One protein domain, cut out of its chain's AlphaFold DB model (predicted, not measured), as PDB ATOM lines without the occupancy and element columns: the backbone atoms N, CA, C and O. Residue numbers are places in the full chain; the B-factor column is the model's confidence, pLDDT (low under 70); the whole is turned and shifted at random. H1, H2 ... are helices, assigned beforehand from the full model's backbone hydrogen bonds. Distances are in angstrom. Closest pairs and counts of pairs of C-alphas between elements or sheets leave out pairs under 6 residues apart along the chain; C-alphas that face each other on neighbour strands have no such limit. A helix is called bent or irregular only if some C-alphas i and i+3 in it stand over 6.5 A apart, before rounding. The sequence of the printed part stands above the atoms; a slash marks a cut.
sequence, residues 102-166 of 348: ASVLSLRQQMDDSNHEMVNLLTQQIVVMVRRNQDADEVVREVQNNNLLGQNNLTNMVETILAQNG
ATOM      1  N   ALA A 102     -31.116  -5.410  94.733       60.62
ATOM      2  CA  ALA A 102     -29.775  -5.191  95.271       60.62
ATOM      3  C   ALA A 102     -28.678  -5.144  94.186       60.62
ATOM      4  O   ALA A 102     -27.851  -4.245  94.206       60.62
ATOM      5  N   SER A 103     -28.702  -6.050  93.201       66.81
ATOM      6  CA  SER A 103     -27.731  -6.066  92.094       66.81
ATOM      7  C   SER A 103     -27.881  -4.868  91.153       66.81
ATOM      8  O   SER A 103     -26.882  -4.321  90.698       66.81
ATOM      9  N   VAL A 104     -29.110  -4.399  90.917       72.81
ATOM     10  CA  VAL A 104     -29.366  -3.199  90.103       72.81
ATOM     11  C   VAL A 104     -28.916  -1.931  90.836       72.81
ATOM     12  O   VAL A 104     -28.388  -1.015  90.208       72.81
ATOM     13  N   LEU A 105     -29.091  -1.877  92.162       73.75
ATOM     14  CA  LEU A 105     -28.594  -0.778  92.993       73.75
ATOM     15  C   LEU A 105     -27.065  -0.779  93.090       73.75
ATOM     16  O   LEU A 105     -26.466   0.277  92.923       73.75
ATOM     17  N   SER A 106     -26.427  -1.939  93.269       70.38
ATOM     18  CA  SER A 106     -24.963  -2.052  93.223       70.38
ATOM     19  C   SER A 106     -24.400  -1.677  91.853       70.38
ATOM     20  O   SER A 106     -23.381  -1.001  91.794       70.38
ATOM     21  N   LEU A 107     -25.080  -2.036  90.757       70.56
ATOM     22  CA  LEU A 107     -24.682  -1.626  89.408       70.56
ATOM     23  C   LEU A 107     -24.818  -0.110  89.213       70.56
ATOM     24  O   LEU A 107     -23.945   0.502  88.610       70.56
ATOM     25  N   ARG A 108     -25.887   0.510  89.730       76.69
ATOM     26  CA  ARG A 108     -26.033   1.975  89.716       76.69
ATOM     27  C   ARG A 108     -24.935   2.661  90.508       76.69
ATOM     28  O   ARG A 108     -24.299   3.543  89.956       76.69
ATOM     29  N   GLN A 109     -24.664   2.195  91.724       77.06
ATOM     30  CA  GLN A 109     -23.576   2.719  92.546       77.06
ATOM     31  C   GLN A 109     -22.235   2.600  91.814       77.06
ATOM     32  O   GLN A 109     -21.511   3.574  91.706       77.06
ATOM     33  N   GLN A 110     -21.949   1.445  91.213       74.12
ATOM     34  CA  GLN A 110     -20.714   1.231  90.464       74.12
ATOM     35  C   GLN A 110     -20.621   2.103  89.201       74.12
ATOM     36  O   GLN A 110     -19.540   2.571  88.857       74.12
ATOM     37  N   MET A 111     -21.736   2.329  88.500       73.25
ATOM     38  CA  MET A 111     -21.776   3.260  87.370       73.25
ATOM     39  C   MET A 111     -21.573   4.701  87.831       73.25
ATOM     40  O   MET A 111     -20.839   5.430  87.176       73.25
ATOM     41  N   ASP A 112     -22.179   5.107  88.943       73.56
ATOM     42  CA  ASP A 112     -22.028   6.449  89.502       73.56
ATOM     43  C   ASP A 112     -20.589   6.670  89.998       73.56
ATOM     44  O   ASP A 112     -19.979   7.685  89.670       73.56
ATOM     45  N   ASP A 113     -19.987   5.678  90.655       71.38
ATOM     46  CA  ASP A 113     -18.593   5.703  91.106       71.38
ATOM     47  C   ASP A 113     -17.612   5.710  89.913       71.38
ATOM     48  O   ASP A 113     -16.659   6.489  89.892       71.38
ATOM     49  N   SER A 114     -17.875   4.921  88.862       68.88
ATOM     50  CA  SER A 114     -17.086   4.935  87.618       68.88
ATOM     51  C   SER A 114     -17.244   6.248  86.851       68.88
ATOM     52  O   SER A 114     -16.273   6.759  86.294       68.88
ATOM     53  N   ASN A 115     -18.441   6.834  86.853       68.38
ATOM     54  CA  ASN A 115     -18.678   8.159  86.300       68.38
ATOM     55  C   ASN A 115     -17.912   9.217  87.098       68.38
ATOM     56  O   ASN A 115     -17.334  10.115  86.493       68.38
ATOM     57  N   HIS A 116     -17.840   9.102  88.426       72.62
ATOM     58  CA  HIS A 116     -17.018   9.979  89.255       72.62
ATOM     59  C   HIS A 116     -15.525   9.841  88.934       72.62
ATOM     60  O   HIS A 116     -14.857  10.861  88.768       72.62
ATOM     61  N   GLU A 117     -15.002   8.626  88.761       65.56
ATOM     62  CA  GLU A 117     -13.606   8.409  88.355       65.56
ATOM     63  C   GLU A 117     -13.314   8.891  86.928       65.56
ATOM     64  O   GLU A 117     -12.288   9.528  86.690       65.56
ATOM     65  N   MET A 118     -14.222   8.657  85.978       64.50
ATOM     66  CA  MET A 118     -14.096   9.111  84.590       64.50
ATOM     67  C   MET A 118     -14.169  10.633  84.495       64.50
ATOM     68  O   MET A 118     -13.374  11.249  83.789       64.50
ATOM     69  N   VAL A 119     -15.062  11.261  85.259       62.69
ATOM     70  CA  VAL A 119     -15.105  12.716  85.390       62.69
ATOM     71  C   VAL A 119     -13.824  13.222  86.044       62.69
ATOM     72  O   VAL A 119     -13.302  14.216  85.571       62.69
ATOM     73  N   ASN A 120     -13.256  12.533  87.037       62.28
ATOM     74  CA  ASN A 120     -11.975  12.902  87.654       62.28
ATOM     75  C   ASN A 120     -10.764  12.727  86.705       62.28
ATOM     76  O   ASN A 120      -9.754  13.426  86.823       62.28
ATOM     77  N   LEU A 121     -10.863  11.811  85.737       61.59
ATOM     78  CA  LEU A 121      -9.895  11.625  84.653       61.59
ATOM     79  C   LEU A 121     -10.056  12.689  83.551       61.59
ATOM     80  O   LEU A 121      -9.069  13.118  82.966       61.59
ATOM     81  N   LEU A 122     -11.286  13.137  83.280       57.47
ATOM     82  CA  LEU A 122     -11.599  14.165  82.279       57.47
ATOM     83  C   LEU A 122     -11.431  15.600  82.807       57.47
ATOM     84  O   LEU A 122     -11.119  16.502  82.031       57.47
ATOM     85  N   THR A 123     -11.617  15.836  84.111       51.66
ATOM     86  CA  THR A 123     -11.316  17.118  84.773       51.66
ATOM     87  C   THR A 123      -9.820  17.300  85.015       51.66
ATOM     88  O   THR A 123      -9.363  18.437  85.142       51.66
ATOM     89  N   GLN A 124      -9.031  16.221  84.954       52.97
ATOM     90  CA  GLN A 124      -7.616  16.293  84.593       52.97
ATOM     91  C   GLN A 124      -7.507  16.596  83.096       52.97
ATOM     92  O   GLN A 124      -7.305  15.725  82.256       52.97
ATOM     93  N   GLN A 125      -7.676  17.870  82.760       48.41
ATOM     94  CA  GLN A 125      -7.419  18.420  81.437       48.41
ATOM     95  C   GLN A 125      -6.081  17.866  80.901       48.41
ATOM     96  O   GLN A 125      -5.030  18.154  81.473       48.41
ATOM     97  N   ILE A 126      -6.126  17.032  79.848       57.25
ATOM     98  CA  ILE A 126      -4.975  16.349  79.218       57.25
ATOM     99  C   ILE A 126      -4.087  17.392  78.520       57.25
ATOM    100  O   ILE A 126      -4.066  17.546  77.303       57.25
ATOM    101  N   VAL A 127      -3.371  18.162  79.329       54.88
ATOM    102  CA  VAL A 127      -2.212  18.973  78.973       54.88
ATOM    103  C   VAL A 127      -1.226  18.766  80.114       54.88
ATOM    104  O   VAL A 127      -1.265  19.451  81.133       54.88
ATOM    105  N   VAL A 128      -0.356  17.770  79.969       65.56
ATOM    106  CA  VAL A 128       0.706  17.525  80.947       65.56
ATOM    107  C   VAL A 128       1.801  18.562  80.706       65.56
ATOM    108  O   VAL A 128       2.564  18.475  79.745       65.56
ATOM    109  N   MET A 129       1.841  19.597  81.546       66.06
ATOM    110  CA  MET A 129       2.846  20.656  81.460       66.06
ATOM    111  C   MET A 129       4.196  20.134  81.963       66.06
ATOM    112  O   MET A 129       4.388  19.943  83.163       66.06
ATOM    113  N   VAL A 130       5.143  19.931  81.047       77.56
ATOM    114  CA  VAL A 130       6.514  19.530  81.390       77.56
ATOM    115  C   VAL A 130       7.231  20.715  82.042       77.56
ATOM    116  O   VAL A 130       7.367  21.784  81.439       77.56
ATOM    117  N   ARG A 131       7.676  20.563  83.294       80.88
ATOM    118  CA  ARG A 131       8.438  21.615  83.984       80.88
ATOM    119  C   ARG A 131       9.855  21.702  83.409       80.88
ATOM    120  O   ARG A 131      10.413  20.702  82.978       80.88
ATOM    121  N   ARG A 132      10.480  22.887  83.460       74.69
ATOM    122  CA  ARG A 132      11.841  23.135  82.913       74.69
ATOM    123  C   ARG A 132      12.945  22.237  83.496       74.69
ATOM    124  O   ARG A 132      14.040  22.206  82.954       74.69
ATOM    125  N   ASN A 133      12.674  21.567  84.612       84.75
ATOM    126  CA  ASN A 133      13.577  20.666  85.320       84.75
ATOM    127  C   ASN A 133      13.200  19.180  85.174       84.75
ATOM    128  O   ASN A 133      13.706  18.363  85.937       84.75
ATOM    129  N   GLN A 134      12.284  18.838  84.266       79.31
ATOM    130  CA  GLN A 134      11.848  17.467  84.008       79.31
ATOM    131  C   GLN A 134      12.246  17.042  82.599       79.31
ATOM    132  O   GLN A 134      12.213  17.852  81.672       79.31
ATOM    133  N   ASP A 135      12.599  15.767  82.448       84.44
ATOM    134  CA  ASP A 135      12.804  15.160  81.139       84.44
ATOM    135  C   ASP A 135      11.443  14.861  80.495       84.44
ATOM    136  O   ASP A 135      10.581  14.208  81.091       84.44
ATOM    137  N   ALA A 136      11.237  15.364  79.279       80.56
ATOM    138  CA  ALA A 136       9.996  15.171  78.541       80.56
ATOM    139  C   ALA A 136       9.743  13.683  78.244       80.56
ATOM    140  O   ALA A 136       8.597  13.236  78.311       80.56
ATOM    141  N   ASP A 137      10.800  12.906  77.995       81.69
ATOM    142  CA  ASP A 137      10.688  11.492  77.625       81.69
ATOM    143  C   ASP A 137      10.327  10.601  78.826       81.69
ATOM    144  O   ASP A 137       9.676   9.561  78.683       81.69
ATOM    145  N   GLU A 138      10.707  11.001  80.040       82.94
ATOM    146  CA  GLU A 138      10.299  10.331  81.277       82.94
ATOM    147  C   GLU A 138       8.819  10.579  81.588       82.94
ATOM    148  O   GLU A 138       8.079   9.632  81.856       82.94
ATOM    149  N   VAL A 139       8.363  11.826  81.438       80.38
ATOM    150  CA  VAL A 139       6.959  12.209  81.656       80.38
ATOM    151  C   VAL A 139       6.025  11.499  80.669       80.38
ATOM    152  O   VAL A 139       4.961  11.019  81.058       80.38
ATOM    153  N   VAL A 140       6.421  11.365  79.398       79.62
ATOM    154  CA  VAL A 140       5.632  10.625  78.396       79.62
ATOM    155  C   VAL A 140       5.526   9.142  78.752       79.62
ATOM    156  O   VAL A 140       4.434   8.575  78.665       79.62
ATOM    157  N   ARG A 141       6.623   8.511  79.193       78.12
ATOM    158  CA  ARG A 141       6.607   7.101  79.615       78.12
ATOM    159  C   ARG A 141       5.724   6.877  80.836       78.12
ATOM    160  O   ARG A 141       4.985   5.897  80.870       78.12
ATOM    161  N   GLU A 142       5.763   7.776  81.813       77.50
ATOM    162  CA  GLU A 142       4.923   7.690  83.009       77.50
ATOM    163  C   GLU A 142       3.432   7.819  82.662       77.50
ATOM    164  O   GLU A 142       2.618   7.001  83.092       77.50
ATOM    165  N   VAL A 143       3.070   8.776  81.802       74.88
ATOM    166  CA  VAL A 143       1.691   8.954  81.318       74.88
ATOM    167  C   VAL A 143       1.214   7.736  80.526       74.88
ATOM    168  O   VAL A 143       0.083   7.284  80.706       74.88
ATOM    169  N   GLN A 144       2.058   7.165  79.666       70.50
ATOM    170  CA  GLN A 144       1.729   5.938  78.938       70.50
ATOM    171  C   GLN A 144       1.539   4.751  79.886       70.50
ATOM    172  O   GLN A 144       0.567   4.014  79.736       70.50
ATOM    173  N   ASN A 145       2.405   4.595  80.890       72.25
ATOM    174  CA  ASN A 145       2.303   3.529  81.883       72.25
ATOM    175  C   ASN A 145       1.034   3.655  82.744       72.25
ATOM    176  O   ASN A 145       0.334   2.670  82.966       72.25
ATOM    177  N   ASN A 146       0.684   4.873  83.160       68.25
ATOM    178  CA  ASN A 146      -0.549   5.141  83.901       68.25
ATOM    179  C   ASN A 146      -1.802   4.894  83.044       68.25
ATOM    180  O   ASN A 146      -2.778   4.329  83.533       68.25
ATOM    181  N   ASN A 147      -1.762   5.229  81.749       65.75
ATOM    182  CA  ASN A 147      -2.836   4.899  80.808       65.75
ATOM    183  C   ASN A 147      -2.961   3.387  80.565       65.75
ATOM    184  O   ASN A 147      -4.074   2.876  80.495       65.75
ATOM    185  N   LEU A 148      -1.844   2.659  80.477       65.19
ATOM    186  CA  LEU A 148      -1.825   1.193  80.402       65.19
ATOM    187  C   LEU A 148      -2.439   0.568  81.663       65.19
ATOM    188  O   LEU A 148      -3.272  -0.329  81.549       65.19
ATOM    189  N   LEU A 149      -2.105   1.074  82.853       60.62
ATOM    190  CA  LEU A 149      -2.744   0.660  84.109       60.62
ATOM    191  C   LEU A 149      -4.254   0.948  84.116       60.62
ATOM    192  O   LEU A 149      -5.035   0.075  84.490       60.62
ATOM    193  N   GLY A 150      -4.679   2.127  83.652       64.06
ATOM    194  CA  GLY A 150      -6.096   2.473  83.509       64.06
ATOM    195  C   GLY A 150      -6.842   1.569  82.520       64.06
ATOM    196  O   GLY A 150      -7.976   1.166  82.782       64.06
ATOM    197  N   GLN A 151      -6.197   1.175  81.419       57.88
ATOM    198  CA  GLN A 151      -6.757   0.206  80.474       57.88
ATOM    199  C   GLN A 151      -6.853  -1.198  81.068       57.88
ATOM    200  O   GLN A 151      -7.884  -1.845  80.904       57.88
ATOM    201  N   ASN A 152      -5.851  -1.637  81.830       64.69
ATOM    202  CA  ASN A 152      -5.911  -2.911  82.544       64.69
ATOM    203  C   ASN A 152      -7.069  -2.933  83.556       64.69
ATOM    204  O   ASN A 152      -7.723  -3.960  83.711       64.69
ATOM    205  N   ASN A 153      -7.392  -1.797  84.184       70.69
ATOM    206  CA  ASN A 153      -8.546  -1.686  85.079       70.69
ATOM    207  C   ASN A 153      -9.879  -1.814  84.330       70.69
ATOM    208  O   ASN A 153     -10.768  -2.530  84.785       70.69
ATOM    209  N   LEU A 154     -10.014  -1.183  83.158       75.12
ATOM    210  CA  LEU A 154     -11.199  -1.328  82.305       75.12
ATOM    211  C   LEU A 154     -11.359  -2.764  81.798       75.12
ATOM    212  O   LEU A 154     -12.454  -3.318  81.878       75.12
ATOM    213  N   THR A 155     -10.279  -3.387  81.326       68.12
ATOM    214  CA  THR A 155     -10.283  -4.787  80.886       68.12
ATOM    215  C   THR A 155     -10.682  -5.720  82.026       68.12
ATOM    216  O   THR A 155     -11.587  -6.530  81.847       68.12
ATOM    217  N   ASN A 156     -10.106  -5.541  83.218       72.06
ATOM    218  CA  ASN A 156     -10.436  -6.343  84.395       72.06
ATOM    219  C   ASN A 156     -11.882  -6.124  84.865       72.06
ATOM    220  O   ASN A 156     -12.543  -7.078  85.275       72.06
ATOM    221  N   MET A 157     -12.407  -4.895  84.790       75.88
ATOM    222  CA  MET A 157     -13.812  -4.614  85.102       75.88
ATOM    223  C   MET A 157     -14.755  -5.281  84.100       75.88
ATOM    224  O   MET A 157     -15.706  -5.941  84.513       75.88
ATOM    225  N   VAL A 158     -14.488  -5.160  82.798       74.75
ATOM    226  CA  VAL A 158     -15.299  -5.794  81.747       74.75
ATOM    227  C   VAL A 158     -15.269  -7.316  81.887       74.75
ATOM    228  O   VAL A 158     -16.320  -7.951  81.847       74.75
ATOM    229  N   GLU A 159     -14.094  -7.901  82.123       72.19
ATOM    230  CA  GLU A 159     -13.927  -9.337  82.358       72.19
ATOM    231  C   GLU A 159     -14.681  -9.797  83.614       72.19
ATOM    232  O   GLU A 159     -15.423 -10.777  83.567       72.19
ATOM    233  N   THR A 160     -14.595  -9.037  84.709       71.06
ATOM    234  CA  THR A 160     -15.322  -9.324  85.956       71.06
ATOM    235  C   THR A 160     -16.839  -9.247  85.767       71.06
ATOM    236  O   THR A 160     -17.561 -10.125  86.236       71.06
ATOM    237  N   ILE A 161     -17.347  -8.243  85.048       74.69
ATOM    238  CA  ILE A 161     -18.784  -8.085  84.774       74.69
ATOM    239  C   ILE A 161     -19.284  -9.217  83.872       74.69
ATOM    240  O   ILE A 161     -20.331  -9.810  84.144       74.69
ATOM    241  N   LEU A 162     -18.542  -9.564  82.818       73.44
ATOM    242  CA  LEU A 162     -18.877 -10.689  81.941       73.44
ATOM    243  C   LEU A 162     -18.889 -12.010  82.719       73.44
ATOM    244  O   LEU A 162     -19.820 -12.802  82.562       73.44
ATOM    245  N   ALA A 163     -17.914 -12.215  83.607       69.69
ATOM    246  CA  ALA A 163     -17.841 -13.376  84.483       69.69
ATOM    247  C   ALA A 163     -19.034 -13.473  85.437       69.69
ATOM    248  O   ALA A 163     -19.669 -14.526  85.528       69.69
ATOM    249  N   GLN A 164     -19.374 -12.368  86.105       70.19
ATOM    250  CA  GLN A 164     -20.499 -12.283  87.038       70.19
ATOM    251  C   GLN A 164     -21.854 -12.520  86.353       70.19
ATOM    252  O   GLN A 164     -22.769 -13.047  86.978       70.19
ATOM    253  N   ASN A 165     -21.974 -12.195  85.062       70.62
ATOM    254  CA  ASN A 165     -23.182 -12.427  84.263       70.62
ATOM    255  C   ASN A 165     -23.184 -13.782  83.521       70.62
ATOM    256  O   ASN A 165     -24.061 -14.031  82.696       70.62
ATOM    257  N   GLY A 166     -22.212 -14.666  83.785       65.38
ATOM    258  CA  GLY A 166     -22.124 -15.984  83.143       65.38
ATOM    259  C   GLY A 166     -21.735 -15.945  81.658       65.38
ATOM    260  O   GLY A 166     -21.829 -16.958  80.970       65.38
TER     261      GLY A 166
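Overview. This is residues 102 to 166 of the 348 residues of an uncharacterized protein of Trifolium pratense (UniProt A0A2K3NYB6). What shape do these coordinates make? Two long helices, H1 and H2, form the arms of a loose, open U: H2 folds back side by side with H1 across a gap, and the link of residues 124 to 135 runs on past the end of H1 before it turns. What are the counts and the size? The printed part has 65 residues with two named helices, H1 then H2, and no named strand, and its class is all helix. It is only just extended, close to loose, with a radius of gyration of the C-alphas of 16.3 A, and a rod in outline, spanning 52 by 22 by 11 A.

Along the chain. Where is the first helix? H1 is residues 102 to 123, 30.8 A from first to last C-alpha, from C-alpha 102 at (-29.775, -5.191, 95.271) to C-alpha 123 at (-11.316, 17.118, 84.773). Where is the second? H2 is residues 136 to 164, 41.9 A long by the same measure, from C-alpha 136 at (9.996, 15.171, 78.541) to C-alpha 164 at (-20.499, -12.283, 87.038).

Arrangement. Do the helices meet? H1 and H2 are apart, with no C-alpha of the one within 8 A of the other. Which residues stand free? Residues 108 to 120 of H1, 122 to 127, and 144 to 149 and 151 to 160 of H2 do. Are the helix backbones well formed? In H1 and H2 every O i to N i+4 pair is within hydrogen-bond range, and neither helix is bent.

Size, cuts and confidence. How far does it reach? The two C-alphas farthest apart, those of Ala 102 and Arg 132, are 51.8 A apart. Is there a cut or a long link? The printed part has no cut, and H1 to H2 is a long link of 12 residues. Where is confidence low? The mean pLDDT of the printed part is 70.0, and 27 residues are under 70, among them residues 117 to 129 and 146 to 152.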